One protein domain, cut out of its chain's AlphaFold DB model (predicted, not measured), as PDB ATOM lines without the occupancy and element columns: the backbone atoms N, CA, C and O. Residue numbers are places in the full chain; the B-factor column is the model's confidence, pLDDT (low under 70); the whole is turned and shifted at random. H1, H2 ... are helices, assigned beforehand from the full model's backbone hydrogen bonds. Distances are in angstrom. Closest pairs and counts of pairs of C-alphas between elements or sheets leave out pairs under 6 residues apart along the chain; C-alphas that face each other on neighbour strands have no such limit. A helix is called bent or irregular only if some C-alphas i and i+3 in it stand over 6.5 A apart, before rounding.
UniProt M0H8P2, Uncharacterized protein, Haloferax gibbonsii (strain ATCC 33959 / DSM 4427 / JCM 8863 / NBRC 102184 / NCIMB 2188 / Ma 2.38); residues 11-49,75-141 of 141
ATOM      1  N   GLU A  11     106.953 126.561 175.522       65.69
ATOM      2  CA  GLU A  11     107.331 127.096 174.202       65.69
ATOM      3  C   GLU A  11     108.410 126.228 173.527       65.69
ATOM      4  O   GLU A  11     108.406 126.040 172.310       65.69
ATOM      5  N   ALA A  12     109.342 125.659 174.297       63.50
ATOM      6  CA  ALA A  12     110.346 124.734 173.773       63.50
ATOM      7  C   ALA A  12     109.716 123.419 173.282       63.50
ATOM      8  O   ALA A  12     110.077 122.934 172.209       63.50
ATOM      9  N   GLU A  13     108.768 122.862 174.038       65.00
ATOM     10  CA  GLU A  13     108.027 121.657 173.654       65.00
ATOM     11  C   GLU A  13     107.164 121.889 172.407       65.00
ATOM     12  O   GLU A  13     107.195 121.067 171.489       65.00
ATOM     13  N   GLU A  14     106.461 123.023 172.329       71.81
ATOM     14  CA  GLU A  14     105.676 123.410 171.148       71.81
ATOM     15  C   GLU A  14     106.563 123.526 169.901       71.81
ATOM     16  O   GLU A  14     106.260 122.930 168.868       71.81
ATOM     17  N   ASN A  15     107.716 124.194 170.007       69.69
ATOM     18  CA  ASN A  15     108.665 124.320 168.896       69.69
ATOM     19  C   ASN A  15     109.210 122.961 168.421       69.69
ATOM     20  O   ASN A  15     109.404 122.757 167.221       69.69
ATOM     21  N   ILE A  16     109.470 122.026 169.341       69.69
ATOM     22  CA  ILE A  16     109.916 120.671 168.991       69.69
ATOM     23  C   ILE A  16     108.797 119.910 168.277       69.69
ATOM     24  O   ILE A  16     109.061 119.266 167.262       69.69
ATOM     25  N   GLN A  17     107.553 120.000 168.757       73.19
ATOM     26  CA  GLN A  17     106.414 119.353 168.104       73.19
ATOM     27  C   GLN A  17     106.168 119.915 166.701       73.19
ATOM     28  O   GLN A  17     106.082 119.137 165.753       73.19
ATOM     29  N   GLU A  18     106.149 121.240 166.535       75.62
ATOM     30  CA  GLU A  18     106.003 121.878 165.220       75.62
ATOM     31  C   GLU A  18     107.126 121.465 164.258       75.62
ATOM     32  O   GLU A  18     106.888 121.230 163.071       75.62
ATOM     33  N   PHE A  19     108.355 121.338 164.762       75.06
ATOM     34  CA  PHE A  19     109.484 120.875 163.967       75.06
ATOM     35  C   PHE A  19     109.318 119.412 163.531       75.06
ATOM     36  O   PHE A  19     109.527 119.104 162.356       75.06
ATOM     37  N   ILE A  20     108.905 118.518 164.438       78.50
ATOM     38  CA  ILE A  20     108.626 117.107 164.122       78.50
ATOM     39  C   ILE A  20     107.486 116.998 163.102       78.50
ATOM     40  O   ILE A  20     107.580 116.204 162.168       78.50
ATOM     41  N   GLU A  21     106.431 117.805 163.221       79.62
ATOM     42  CA  GLU A  21     105.333 117.824 162.245       79.62
ATOM     43  C   GLU A  21     105.806 118.229 160.841       79.62
ATOM     44  O   GLU A  21     105.322 117.698 159.839       79.62
ATOM     45  N   GLN A  22     106.761 119.158 160.754       79.38
ATOM     46  CA  GLN A  22     107.273 119.675 159.482       79.38
ATOM     47  C   GLN A  22     108.360 118.796 158.856       79.38
ATOM     48  O   GLN A  22     108.429 118.682 157.630       79.38
ATOM     49  N   HIS A  23     109.220 118.194 159.677       77.62
ATOM     50  CA  HIS A  23     110.455 117.543 159.232       77.62
ATOM     51  C   HIS A  23     110.535 116.051 159.577       77.62
ATOM     52  O   HIS A  23     111.489 115.382 159.180       77.62
ATOM     53  N   GLY A  24     109.533 115.520 160.279       83.50
ATOM     54  CA  GLY A  24     109.555 114.177 160.838       83.50
ATOM     55  C   GLY A  24     110.517 114.047 162.018       83.50
ATOM     56  O   GLY A  24     111.338 114.920 162.308       83.50
ATOM     57  N   THR A  25     110.443 112.903 162.687       84.94
ATOM     58  CA  THR A  25     111.366 112.506 163.758       84.94
ATOM     59  C   THR A  25     112.795 112.366 163.237       84.94
ATOM     60  O   THR A  25     113.736 112.778 163.904       84.94
ATOM     61  N   GLU A  26     112.968 111.904 161.998       86.25
ATOM     62  CA  GLU A  26     114.263 111.858 161.311       86.25
ATOM     63  C   GLU A  26     114.961 113.226 161.292       86.25
ATOM     64  O   GLU A  26     116.139 113.331 161.631       86.25
ATOM     65  N   GLY A  27     114.231 114.298 160.967       78.94
ATOM     66  CA  GLY A  27     114.781 115.652 160.978       78.94
ATOM     67  C   GLY A  27     115.284 116.074 162.360       78.94
ATOM     68  O   GLY A  27     116.275 116.803 162.456       78.94
ATOM     69  N   LEU A  28     114.634 115.606 163.431       82.31
ATOM     70  CA  LEU A  28     115.052 115.879 164.807       82.31
ATOM     71  C   LEU A  28     116.371 115.168 165.132       82.31
ATOM     72  O   LEU A  28     117.268 115.792 165.696       82.31
ATOM     73  N   PHE A  29     116.521 113.907 164.718       81.88
ATOM     74  CA  PHE A  29     117.774 113.163 164.866       81.88
ATOM     75  C   PHE A  29     118.918 113.809 164.078       81.88
ATOM     76  O   PHE A  29     120.002 114.007 164.623       81.88
ATOM     77  N   VAL A  30     118.669 114.236 162.835       82.94
ATOM     78  CA  VAL A  30     119.668 114.966 162.038       82.94
ATOM     79  C   VAL A  30     120.085 116.256 162.747       82.94
ATOM     80  O   VAL A  30     121.273 116.573 162.815       82.94
ATOM     81  N   LEU A  31     119.134 117.004 163.314       78.38
ATOM     82  CA  LEU A  31     119.438 118.226 164.058       78.38
ATOM     83  C   LEU A  31     120.265 117.939 165.320       78.38
ATOM     84  O   LEU A  31     121.231 118.659 165.589       78.38
ATOM     85  N   TYR A  32     119.899 116.897 166.071       80.94
ATOM     86  CA  TYR A  32     120.612 116.447 167.264       80.94
ATOM     87  C   TYR A  32     122.060 116.068 166.935       80.94
ATOM     88  O   TYR A  32     122.989 116.674 167.477       80.94
ATOM     89  N   PHE A  33     122.269 115.152 165.985       82.81
ATOM     90  CA  PHE A  33     123.607 114.691 165.620       82.81
ATOM     91  C   PHE A  33     124.446 115.800 164.998       82.81
ATOM     92  O   PHE A  33     125.619 115.938 165.328       82.81
ATOM     93  N   ARG A  34     123.855 116.688 164.192       82.00
ATOM     94  CA  ARG A  34     124.573 117.858 163.668       82.00
ATOM     95  C   ARG A  34     125.130 118.729 164.793       82.00
ATOM     96  O   ARG A  34     126.259 119.208 164.694       82.00
ATOM     97  N   GLN A  35     124.350 118.959 165.852       75.75
ATOM     98  CA  GLN A  35     124.823 119.711 167.015       75.75
ATOM     99  C   GLN A  35     125.887 118.950 167.802       75.75
ATOM    100  O   GLN A  35     126.854 119.574 168.240       75.75
ATOM    101  N   PHE A  36     125.712 117.642 167.982       78.81
ATOM    102  CA  PHE A  36     126.685 116.774 168.639       78.81
ATOM    103  C   PHE A  36     128.044 116.819 167.925       78.81
ATOM    104  O   PHE A  36     129.034 117.220 168.534       78.81
ATOM    105  N   LEU A  37     128.071 116.544 166.617       79.25
ATOM    106  CA  LEU A  37     129.285 116.542 165.794       79.25
ATOM    107  C   LEU A  37     129.982 117.901 165.797       79.25
ATOM    108  O   LEU A  37     131.183 117.990 166.037       79.25
ATOM    109  N   PHE A  38     129.222 118.983 165.604       74.31
ATOM    110  CA  PHE A  38     129.794 120.325 165.627       74.31
ATOM    111  C   PHE A  38     130.450 120.642 166.979       74.31
ATOM    112  O   PHE A  38     131.511 121.260 167.022       74.31
ATOM    113  N   ARG A  39     129.835 120.228 168.094       71.25
ATOM    114  CA  ARG A  39     130.411 120.426 169.432       71.25
ATOM    115  C   ARG A  39     131.662 119.588 169.638       71.25
ATOM    116  O   ARG A  39     132.627 120.140 170.153       71.25
ATOM    117  N   PHE A  40     131.640 118.327 169.218       73.38
ATOM    118  CA  PHE A  40     132.782 117.425 169.305       73.38
ATOM    119  C   PHE A  40     133.994 118.006 168.566       73.38
ATOM    120  O   PHE A  40     135.030 118.254 169.173       73.38
ATOM    121  N   ILE A  41     133.826 118.380 167.295       70.19
ATOM    122  CA  ILE A  41     134.894 118.989 166.485       70.19
ATOM    123  C   ILE A  41     135.411 120.275 167.139       70.19
ATOM    124  O   ILE A  41     136.612 120.515 167.213       70.19
ATOM    125  N   MET A  42     134.513 121.116 167.656       67.38
ATOM    126  CA  MET A  42     134.906 122.343 168.350       67.38
ATOM    127  C   MET A  42     135.601 122.095 169.696       67.38
ATOM    128  O   MET A  42     136.305 122.992 170.155       67.38
ATOM    129  N   GLN A  43     135.365 120.961 170.361       64.88
ATOM    130  CA  GLN A  43     136.090 120.559 171.570       64.88
ATOM    131  C   GLN A  43     137.495 120.088 171.211       64.88
ATOM    132  O   GLN A  43     138.443 120.613 171.784       64.88
ATOM    133  N   GLU A  44     137.627 119.221 170.207       62.00
ATOM    134  CA  GLU A  44     138.922 118.734 169.719       62.00
ATOM    135  C   GLU A  44     139.818 119.879 169.213       62.00
ATOM    136  O   GLU A  44     140.988 119.982 169.567       62.00
ATOM    137  N   LEU A  45     139.245 120.841 168.478       59.12
ATOM    138  CA  LEU A  45     139.968 122.045 168.038       59.12
ATOM    139  C   LEU A  45     140.376 122.981 169.189       59.12
ATOM    140  O   LEU A  45     141.212 123.861 168.994       59.12
ATOM    141  N   LYS A  46     139.750 122.858 170.364       52.31
ATOM    142  CA  LYS A  46     140.100 123.637 171.560       52.31
ATOM    143  C   LYS A  46     141.107 122.918 172.452       52.31
ATOM    144  O   LYS A  46     141.864 123.602 173.122       52.31
ATOM    145  N   SER A  47     141.127 121.586 172.474       44.91
ATOM    146  CA  SER A  47     142.002 120.796 173.351       44.91
ATOM    147  C   SER A  47     143.491 120.848 173.001       44.91
ATOM    148  O   SER A  47     144.302 120.403 173.810       44.91
ATOM    149  N   ASP A  48     143.872 121.433 171.860       44.84
ATOM    150  CA  ASP A  48     145.276 121.758 171.560       44.84
ATOM    151  C   ASP A  48     145.836 122.917 172.423       44.84
ATOM    152  O   ASP A  48     147.052 123.089 172.487       44.84
ATOM    153  N   ASP A  49     144.988 123.672 173.140       41.03
ATOM    154  CA  ASP A  49     145.396 124.672 174.141       41.03
ATOM    155  C   ASP A  49     144.496 124.578 175.405       41.03
ATOM    156  O   ASP A  49     143.366 125.062 175.435       41.03
ATOM    157  N   ALA A  75     130.784 126.379 156.328       68.75
ATOM    158  CA  ALA A  75     131.244 125.138 155.698       68.75
ATOM    159  C   ALA A  75     131.297 123.951 156.681       68.75
ATOM    160  O   ALA A  75     130.906 122.837 156.341       68.75
ATOM    161  N   MET A  76     131.721 124.186 157.924       72.38
ATOM    162  CA  MET A  76     131.746 123.171 158.977       72.38
ATOM    163  C   MET A  76     130.331 122.770 159.399       72.38
ATOM    164  O   MET A  76     130.051 121.594 159.595       72.38
ATOM    165  N   LEU A  77     129.413 123.733 159.507       71.94
ATOM    166  CA  LEU A  77     128.009 123.474 159.816       71.94
ATOM    167  C   LEU A  77     127.300 122.694 158.703       71.94
ATOM    168  O   LEU A  77     126.427 121.886 159.020       71.94
ATOM    169  N   GLU A  78     127.652 122.944 157.441       81.38
ATOM    170  CA  GLU A  78     127.189 122.176 156.280       81.38
ATOM    171  C   GLU A  78     127.771 120.758 156.287       81.38
ATOM    172  O   GLU A  78     127.034 119.790 156.109       81.38
ATOM    173  N   ARG A  79     129.070 120.606 156.574       81.94
ATOM    174  CA  ARG A  79     129.714 119.288 156.684       81.94
ATOM    175  C   ARG A  79     129.137 118.461 157.836       81.94
ATOM    176  O   ARG A  79     128.832 117.290 157.644       81.94
ATOM    177  N   CYS A  80     128.906 119.077 158.993       83.06
ATOM    178  CA  CYS A  80     128.236 118.427 160.120       83.06
ATOM    179  C   CYS A  80     126.798 118.029 159.774       83.06
ATOM    180  O   CYS A  80     126.321 117.017 160.269       83.06
ATOM    181  N   GLU A  81     126.089 118.807 158.949       85.19
ATOM    182  CA  GLU A  81     124.761 118.409 158.474       85.19
ATOM    183  C   GLU A  81     124.841 117.195 157.545       85.19
ATOM    184  O   GLU A  81     124.029 116.282 157.672       85.19
ATOM    185  N   TYR A  82     125.824 117.165 156.645       89.69
ATOM    186  CA  TYR A  82     126.064 116.017 155.776       89.69
ATOM    187  C   TYR A  82     126.349 114.744 156.585       89.69
ATOM    188  O   TYR A  82     125.659 113.745 156.402       89.69
ATOM    189  N   TRP A  83     127.288 114.802 157.530       90.00
ATOM    190  CA  TRP A  83     127.616 113.672 158.402       90.00
ATOM    191  C   TRP A  83     126.457 113.269 159.312       90.00
ATOM    192  O   TRP A  83     126.182 112.087 159.474       90.00
ATOM    193  N   ALA A  84     125.693 114.226 159.841       88.69
ATOM    194  CA  ALA A  84     124.505 113.905 160.625       88.69
ATOM    195  C   ALA A  84     123.447 113.158 159.801       88.69
ATOM    196  O   ALA A  84     122.832 112.224 160.305       88.69
ATOM    197  N   ARG A  85     123.236 113.544 158.536       92.69
ATOM    198  CA  ARG A  85     122.331 112.819 157.630       92.69
ATOM    199  C   ARG A  85     122.852 111.418 157.322       92.69
ATOM    200  O   ARG A  85     122.076 110.478 157.415       92.69
ATOM    201  N   ASP A  86     124.141 111.286 157.018       94.19
ATOM    202  CA  ASP A  86     124.788 109.992 156.760       94.19
ATOM    203  C   ASP A  86     124.680 109.042 157.967       94.19
ATOM    204  O   ASP A  86     124.305 107.881 157.814       94.19
ATOM    205  N   LEU A  87     124.906 109.545 159.185       92.81
ATOM    206  CA  LEU A  87     124.724 108.767 160.411       92.81
ATOM    207  C   LEU A  87     123.269 108.355 160.619       92.81
ATOM    208  O   LEU A  87     123.008 107.199 160.922       92.81
ATOM    209  N   VAL A  88     122.306 109.259 160.426       92.31
ATOM    210  CA  VAL A  88     120.883 108.913 160.570       92.31
ATOM    211  C   VAL A  88     120.443 107.890 159.522       92.31
ATOM    212  O   VAL A  88     119.708 106.963 159.852       92.31
ATOM    213  N   GLU A  89     120.909 108.004 158.278       94.00
ATOM    214  CA  GLU A  89     120.664 106.990 157.247       94.00
ATOM    215  C   GLU A  89     121.273 105.633 157.626       94.00
ATOM    216  O   GLU A  89     120.624 104.603 157.439       94.00
ATOM    217  N   TYR A  90     122.477 105.624 158.204       93.44
ATOM    218  CA  TYR A  90     123.125 104.405 158.684       93.44
ATOM    219  C   TYR A  90     122.376 103.776 159.867       93.44
ATOM    220  O   TYR A  90     122.071 102.587 159.827       93.44
ATOM    221  N   LEU A  91     121.971 104.571 160.861       92.38
ATOM    222  CA  LEU A  91     121.174 104.115 162.006       92.38
ATOM    223  C   LEU A  91     119.828 103.520 161.573       92.38
ATOM    224  O   LEU A  91     119.376 102.531 162.137       92.38
ATOM    225  N   LYS A  92     119.203 104.065 160.524       92.81
ATOM    226  CA  LYS A  92     117.968 103.505 159.948       92.81
ATOM    227  C   LYS A  92     118.163 102.171 159.223       92.81
ATOM    228  O   LYS A  92     117.179 101.529 158.866       92.81
ATOM    229  N   SER A  93     119.401 101.760 158.953       92.88
ATOM    230  CA  SER A  93     119.679 100.421 158.424       92.88
ATOM    231  C   SER A  93     119.677  99.340 159.510       92.88
ATOM    232  O   SER A  93     119.560  98.159 159.182       92.88
ATOM    233  N   ASP A  94     119.755  99.739 160.785       93.75
ATOM    234  CA  ASP A  94     119.570  98.859 161.933       93.75
ATOM    235  C   ASP A  94     118.079  98.745 162.282       93.75
ATOM    236  O   ASP A  94     117.405  99.744 162.524       93.75
ATOM    237  N   ASP A  95     117.558  97.517 162.331       90.31
ATOM    238  CA  ASP A  95     116.129  97.267 162.559       90.31
ATOM    239  C   ASP A  95     115.628  97.817 163.911       90.31
ATOM    240  O   ASP A  95     114.484  98.264 164.008       90.31
ATOM    241  N   VAL A  96     116.463  97.788 164.956       90.69
ATOM    242  CA  VAL A  96     116.089  98.215 166.313       90.69
ATOM    243  C   VAL A  96     116.090  99.737 166.399       90.69
ATOM    244  O   VAL A  96     115.111 100.334 166.853       90.69
ATOM    245  N   VAL A  97     117.157 100.377 165.920       89.81
ATOM    246  CA  VAL A  97     117.274 101.840 165.968       89.81
ATOM    247  C   VAL A  97     116.310 102.504 164.981       89.81
ATOM    248  O   VAL A  97     115.707 103.529 165.304       89.81
ATOM    249  N   SER A  98     116.077 101.900 163.809       91.44
ATOM    250  CA  SER A  98     115.088 102.389 162.844       91.44
ATOM    251  C   SER A  98     113.689 102.462 163.453       91.44
ATOM    252  O   SER A  98     112.986 103.446 163.240       91.44
ATOM    253  N   GLU A  99     113.287 101.473 164.258       90.06
ATOM    254  CA  GLU A  99     111.987 101.492 164.936       90.06
ATOM    255  C   GLU A  99     111.868 102.684 165.898       90.06
ATOM    256  O   GLU A  99     110.828 103.345 165.947       90.06
ATOM    257  N   VAL A 100     112.937 103.006 166.632       88.50
ATOM    258  CA  VAL A 100     112.986 104.162 167.542       88.50
ATOM    259  C   VAL A 100     112.888 105.476 166.761       88.50
ATOM    260  O   VAL A 100     112.088 106.347 167.107       88.50
ATOM    261  N   ILE A 101     113.636 105.600 165.662       86.75
ATOM    262  CA  ILE A 101     113.615 106.794 164.807       86.75
ATOM    263  C   ILE A 101     112.233 106.988 164.176       86.75
ATOM    264  O   ILE A 101     111.691 108.091 164.215       86.75
ATOM    265  N   GLU A 102     111.634 105.941 163.611       87.19
ATOM    266  CA  GLU A 102     110.338 106.024 162.929       87.19
ATOM    267  C   GLU A 102     109.169 106.250 163.891       87.19
ATOM    268  O   GLU A 102     108.239 106.992 163.569       87.19
ATOM    269  N   SER A 103     109.208 105.629 165.073       85.69
ATOM    270  CA  SER A 103     108.183 105.821 166.104       85.69
ATOM    271  C   SER A 103     108.293 107.174 166.806       85.69
ATOM    272  O   SER A 103     107.294 107.662 167.335       85.69
ATOM    273  N   GLY A 104     109.484 107.785 166.803       77.19
ATOM    274  CA  GLY A 104     109.762 109.001 167.564       77.19
ATOM    275  C   GLY A 104     109.799 108.774 169.071       77.19
ATOM    276  O   GLY A 104     109.680 109.737 169.828       77.19
ATOM    277  N   ASP A 105     109.926 107.522 169.514       81.81
ATOM    278  CA  ASP A 105     109.960 107.166 170.927       81.81
ATOM    279  C   ASP A 105     111.349 107.432 171.517       81.81
ATOM    280  O   ASP A 105     112.148 106.527 171.744       81.81
ATOM    281  N   LEU A 106     111.647 108.712 171.750       74.25
ATOM    282  CA  LEU A 106     112.949 109.159 172.246       74.25
ATOM    283  C   LEU A 106     113.324 108.550 173.606       74.25
ATOM    284  O   LEU A 106     114.503 108.531 173.935       74.25
ATOM    285  N   GLN A 107     112.360 108.043 174.384       79.25
ATOM    286  CA  GLN A 107     112.649 107.380 175.664       79.25
ATOM    287  C   GLN A 107     113.420 106.076 175.464       79.25
ATOM    288  O   GLN A 107     114.240 105.721 176.302       79.25
ATOM    289  N   ARG A 108     113.212 105.400 174.330       82.12
ATOM    290  CA  ARG A 108     113.924 104.164 173.991       82.12
ATOM    291  C   ARG A 108     115.383 104.383 173.618       82.12
ATOM    292  O   ARG A 108     116.119 103.417 173.521       82.12
ATOM    293  N   LEU A 109     115.826 105.627 173.423       78.69
ATOM    294  CA  LEU A 109     117.257 105.912 173.268       78.69
ATOM    295  C   LEU A 109     118.048 105.635 174.552       78.69
ATOM    296  O   LEU A 109     119.256 105.466 174.473       78.69
ATOM    297  N   GLU A 110     117.377 105.597 175.708       80.25
ATOM    298  CA  GLU A 110     117.976 105.238 176.999       80.25
ATOM    299  C   GLU A 110     117.943 103.718 177.259       80.25
ATOM    300  O   GLU A 110     118.411 103.261 178.304       80.25
ATOM    301  N   ASP A 111     117.362 102.927 176.347       90.06
ATOM    302  CA  ASP A 111     117.425 101.471 176.433       90.06
ATOM    303  C   ASP A 111     118.863 101.027 176.108       90.06
ATOM    304  O   ASP A 111     119.404 101.377 175.061       90.06
ATOM    305  N   GLU A 112     119.476 100.236 176.996       88.69
ATOM    306  CA  GLU A 112     120.890  99.816 176.908       88.69
ATOM    307  C   GLU A 112     121.241  99.183 175.546       88.69
ATOM    308  O   GLU A 112     122.324  99.407 175.015       88.69
ATOM    309  N   ASP A 113     120.312  98.431 174.943       89.81
ATOM    310  CA  ASP A 113     120.508  97.783 173.641       89.81
ATOM    311  C   ASP A 113     120.385  98.735 172.442       89.81
ATOM    312  O   ASP A 113     120.912  98.434 171.370       89.81
ATOM    313  N   VAL A 114     119.682  99.857 172.601       87.81
ATOM    314  CA  VAL A 114     119.594 100.929 171.602       87.81
ATOM    315  C   VAL A 114     120.806 101.844 171.725       87.81
ATOM    316  O   VAL A 114     121.409 102.178 170.708       87.81
ATOM    317  N   GLU A 115     121.179 102.213 172.952       88.50
ATOM    318  CA  GLU A 115     122.346 103.048 173.252       88.50
ATOM    319  C   GLU A 115     123.627 102.417 172.693       88.50
ATOM    320  O   GLU A 115     124.307 103.059 171.896       88.50
ATOM    321  N   GLU A 116     123.894 101.137 172.990       90.38
ATOM    322  CA  GLU A 116     125.085 100.418 172.499       90.38
ATOM    323  C   GLU A 116     125.168 100.433 170.962       90.38
ATOM    324  O   GLU A 116     126.222 100.701 170.392       90.38
ATOM    325  N   ARG A 117     124.043 100.233 170.264       92.12
ATOM    326  CA  ARG A 117     124.001 100.260 168.790       92.12
ATOM    327  C   ARG A 117     124.233 101.650 168.217       92.12
ATOM    328  O   ARG A 117     124.840 101.783 167.156       92.12
ATOM    329  N   VAL A 118     123.706 102.679 168.877       87.75
ATOM    330  CA  VAL A 118     123.924 104.069 168.469       87.75
ATOM    331  C   VAL A 118     125.389 104.446 168.676       87.75
ATOM    332  O   VAL A 118     125.969 105.062 167.786       87.75
ATOM    333  N   GLU A 119     125.997 104.051 169.796       88.00
ATOM    334  CA  GLU A 119     127.422 104.264 170.064       88.00
ATOM    335  C   GLU A 119     128.307 103.540 169.044       88.00
ATOM    336  O   GLU A 119     129.154 104.183 168.427       88.00
ATOM    337  N   GLU A 120     128.066 102.251 168.781       91.75
ATOM    338  CA  GLU A 120     128.797 101.490 167.757       91.75
ATOM    339  C   GLU A 120     128.694 102.155 166.376       91.75
ATOM    340  O   GLU A 120     129.687 102.304 165.665       91.75
ATOM    341  N   ALA A 121     127.498 102.615 166.003       91.38
ATOM    342  CA  ALA A 121     127.278 103.290 164.731       91.38
ATOM    343  C   ALA A 121     127.973 104.655 164.641       91.38
ATOM    344  O   ALA A 121     128.436 105.040 163.564       91.38
ATOM    345  N   ILE A 122     128.036 105.392 165.752       87.62
ATOM    346  CA  ILE A 122     128.820 106.622 165.848       87.62
ATOM    347  C   ILE A 122     130.297 106.284 165.643       87.62
ATOM    348  O   ILE A 122     130.911 106.870 164.758       87.62
ATOM    349  N   ASP A 123     130.850 105.325 166.383       87.62
ATOM    350  CA  ASP A 123     132.265 104.947 166.294       87.62
ATOM    351  C   ASP A 123     132.663 104.500 164.877       87.62
ATOM    352  O   ASP A 123     133.659 104.986 164.329       87.62
ATOM    353  N   ASP A 124     131.851 103.651 164.239       89.25
ATOM    354  CA  ASP A 124     132.046 103.228 162.848       89.25
ATOM    355  C   ASP A 124     132.114 104.438 161.904       89.25
ATOM    356  O   ASP A 124     133.026 104.565 161.079       89.25
ATOM    357  N   LYS A 125     131.158 105.364 162.047       90.50
ATOM    358  CA  LYS A 125     131.074 106.557 161.203       90.50
ATOM    359  C   LYS A 125     132.190 107.552 161.462       90.50
ATOM    360  O   LYS A 125     132.701 108.137 160.509       90.50
ATOM    361  N   PHE A 126     132.627 107.709 162.704       82.56
ATOM    362  CA  PHE A 126     133.789 108.525 163.027       82.56
ATOM    363  C   PHE A 126     135.056 107.984 162.361       82.56
ATOM    364  O   PHE A 126     135.801 108.777 161.790       82.56
ATOM    365  N   GLY A 127     135.258 106.662 162.330       80.69
ATOM    366  CA  GLY A 127     136.368 106.056 161.588       80.69
ATOM    367  C   GLY A 127     136.309 106.332 160.077       80.69
ATOM    368  O   GLY A 127     137.327 106.632 159.450       80.69
ATOM    369  N   GLU A 128     135.114 106.290 159.477       86.19
ATOM    370  CA  GLU A 128     134.919 106.652 158.065       86.19
ATOM    371  C   GLU A 128     135.185 108.142 157.803       86.19
ATOM    372  O   GLU A 128     135.831 108.506 156.815       86.19
ATOM    373  N   TRP A 129     134.677 109.021 158.667       83.44
ATOM    374  CA  TRP A 129     134.776 110.466 158.487       83.44
ATOM    375  C   TRP A 129     136.142 111.031 158.851       83.44
ATOM    376  O   TRP A 129     136.512 112.038 158.260       83.44
ATOM    377  N   GLU A 130     136.901 110.413 159.758       72.75
ATOM    378  CA  GLU A 130     138.288 110.799 160.058       72.75
ATOM    379  C   GLU A 130     139.114 110.819 158.767       72.75
ATOM    380  O   GLU A 130     139.710 111.840 158.425       72.75
ATOM    381  N   THR A 131     139.003 109.757 157.963       71.75
ATOM    382  CA  THR A 131     139.651 109.676 156.643       71.75
ATOM    383  C   THR A 131     139.184 110.807 155.714       71.75
ATOM    384  O   THR A 131     139.988 111.435 155.029       71.75
ATOM    385  N   GLN A 132     137.884 111.121 155.705       68.81
ATOM    386  CA  GLN A 132     137.329 112.199 154.870       68.81
ATOM    387  C   GLN A 132     137.719 113.604 155.352       68.81
ATOM    388  O   GLN A 132     137.780 114.540 154.551       68.81
ATOM    389  N   LEU A 133     137.901 113.784 156.661       62.47
ATOM    390  CA  LEU A 133     138.291 115.049 157.270       62.47
ATOM    391  C   LEU A 133     139.761 115.342 156.972       62.47
ATOM    392  O   LEU A 133     140.067 116.475 156.608       62.47
ATOM    393  N   GLU A 134     140.639 114.341 157.062       65.56
ATOM    394  CA  GLU A 134     142.039 114.462 156.643       65.56
ATOM    395  C   GLU A 134     142.139 114.892 155.171       65.56
ATOM    396  O   GLU A 134     142.765 115.911 154.874       65.56
ATOM    397  N   GLU A 135     141.428 114.209 154.266       63.72
ATOM    398  CA  GLU A 135     141.367 114.574 152.841       63.72
ATOM    399  C   GLU A 135     140.851 116.011 152.626       63.72
ATOM    400  O   GLU A 135     141.398 116.769 151.826       63.72
ATOM    401  N   PHE A 136     139.814 116.422 153.361       55.75
ATOM    402  CA  PHE A 136     139.259 117.773 153.256       55.75
ATOM    403  C   PHE A 136     140.221 118.865 153.743       55.75
ATOM    404  O   PHE A 136     140.254 119.954 153.165       55.75
ATOM    405  N   LEU A 137     140.979 118.609 154.810       54.53
ATOM    406  CA  LEU A 137     141.958 119.562 155.332       54.53
ATOM    407  C   LEU A 137     143.135 119.738 154.364       54.53
ATOM    408  O   LEU A 137     143.577 120.869 154.172       54.53
ATOM    409  N   GLU A 138     143.580 118.666 153.702       58.28
ATOM    410  CA  GLU A 138     144.605 118.738 152.650       58.28
ATOM    411  C   GLU A 138     144.157 119.573 151.436       58.28
ATOM    412  O   GLU A 138     144.969 120.268 150.831       58.28
ATOM    413  N   GLU A 139     142.868 119.552 151.076       52.00
ATOM    414  CA  GLU A 139     142.325 120.353 149.964       52.00
ATOM    415  C   GLU A 139     142.225 121.859 150.263       52.00
ATOM    416  O   GLU A 139     142.077 122.670 149.341       52.00
ATOM    417  N   LEU A 140     142.257 122.243 151.542       46.69
ATOM    418  CA  LEU A 140     142.166 123.634 151.983       46.69
ATOM    419  C   LEU A 140     143.531 124.342 152.085       46.69
ATOM    420  O   LEU A 140     143.540 125.573 152.212       46.69
ATOM    421  N   GLU A 141     144.647 123.603 152.026       42.56
ATOM    422  CA  GLU A 141     146.026 124.131 151.953       42.56
ATOM    423  C   GLU A 141     146.439 124.570 150.533       42.56
ATOM    424  O   GLU A 141     147.108 125.630 150.426       42.56
TER     425      GLU A 141
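This is residues 11 to 49 and 75 to 141 of the 141 residues of an uncharacterized protein of Haloferax gibbonsii (strain ATCC 33959 / DSM 4427 / JCM 8863 / NBRC 102184 / NCIMB 2188 / Ma 2.38) (UniProt M0H8P2). Two long helical pieces, H1b and H5, are bridged by H2, which crosses both, and by short H3, which packs on both near the end where they begin; their far ends stick out freely as residues 43 to 49 and 134 to 141. At the H3 end, H1a turns off from H1b as an arm, and small H4 sits at the corner after H3. The printed part has 106 residues with five named helices, H1 to H5 in chain order, no named strand, and is all helix. It is only just compact, close to loose, with a radius of gyration of the C-alphas of 15.2 A, and spans 44 by 32 by 25 A.

Find C-alpha 11 at (107.331, 127.096, 174.202), where H1 begins. By its hydrogen bonds H1, residues 11 to 47, was assigned as one helix, but it is bent: C-alphas 22 and 25 are 9.3 A apart. Its arms are H1a, residues 11 to 22, 16.5 A long, and H1b, residues 25 to 47, 33.2 A long. Past the cut, H2 runs from C-alpha 75 at (131.244, 125.138, 155.698) to residue 91, 24.1 A. Then come H3, residues 95 to 103, 12.2 A, and H4, residues 106 to 110, 8.0 A. H5, residues 112 to 139, covers 40.1 A to C-alpha 139 at (142.325, 120.353, 149.964), with a kink of 32 degrees near residue 129.

H1a and H1b only just touch, and only at the corner, with 3 pairs of C-alphas within 8 A; their tilt is steep, 63 degrees. Look next at Arg 34 and Ala 84, the closest C-alphas of H1b and H2, 5.0 A apart; these helices touch at a steep tilt of 53 degrees, opposite ways. H2 touches residues 118 to 129 of H5, closest at the C-alphas of Leu 91 and Ala 121, 6.7 A, at a steep tilt of 38 degrees, opposite ways. H3 touches residues 25 to 29 of H1b, closest at the C-alphas of Glu 26 and Ile 101, 6.2 A. H3 also touches residues 114 to 118 of H5, about perpendicular at 88 degrees, closest at the C-alphas of Val 97 and Val 114, 6.2 A. H3 and H4 only just touch, and only at the corner, with 3 pairs of C-alphas within 8 A; the closest are those of Val 100 and Arg 108, 6.5 A. H1b and H5 are apart. In H1a, H1b, H2 and H3 every O i to N i+4 pair is within hydrogen-bond range; H5 has 21 of 24, and H4 has 0 of 1 beside 2 of 2 O i to N i+3 pairs.

The C-alphas of Glu 11 and Glu 141 are the two farthest apart, 44.7 A. Residues 50 to 74 are not printed, and C-alphas 49 and 75 are 23.3 A apart across this cut. The links H2 to H3, H3 to H4 and H4 to H5 are tight. The mean pLDDT of the printed part is 78.3; it is under 70 in residues 11 to 13, 15 to 16, 42 to 49, 75 and 132 to 141.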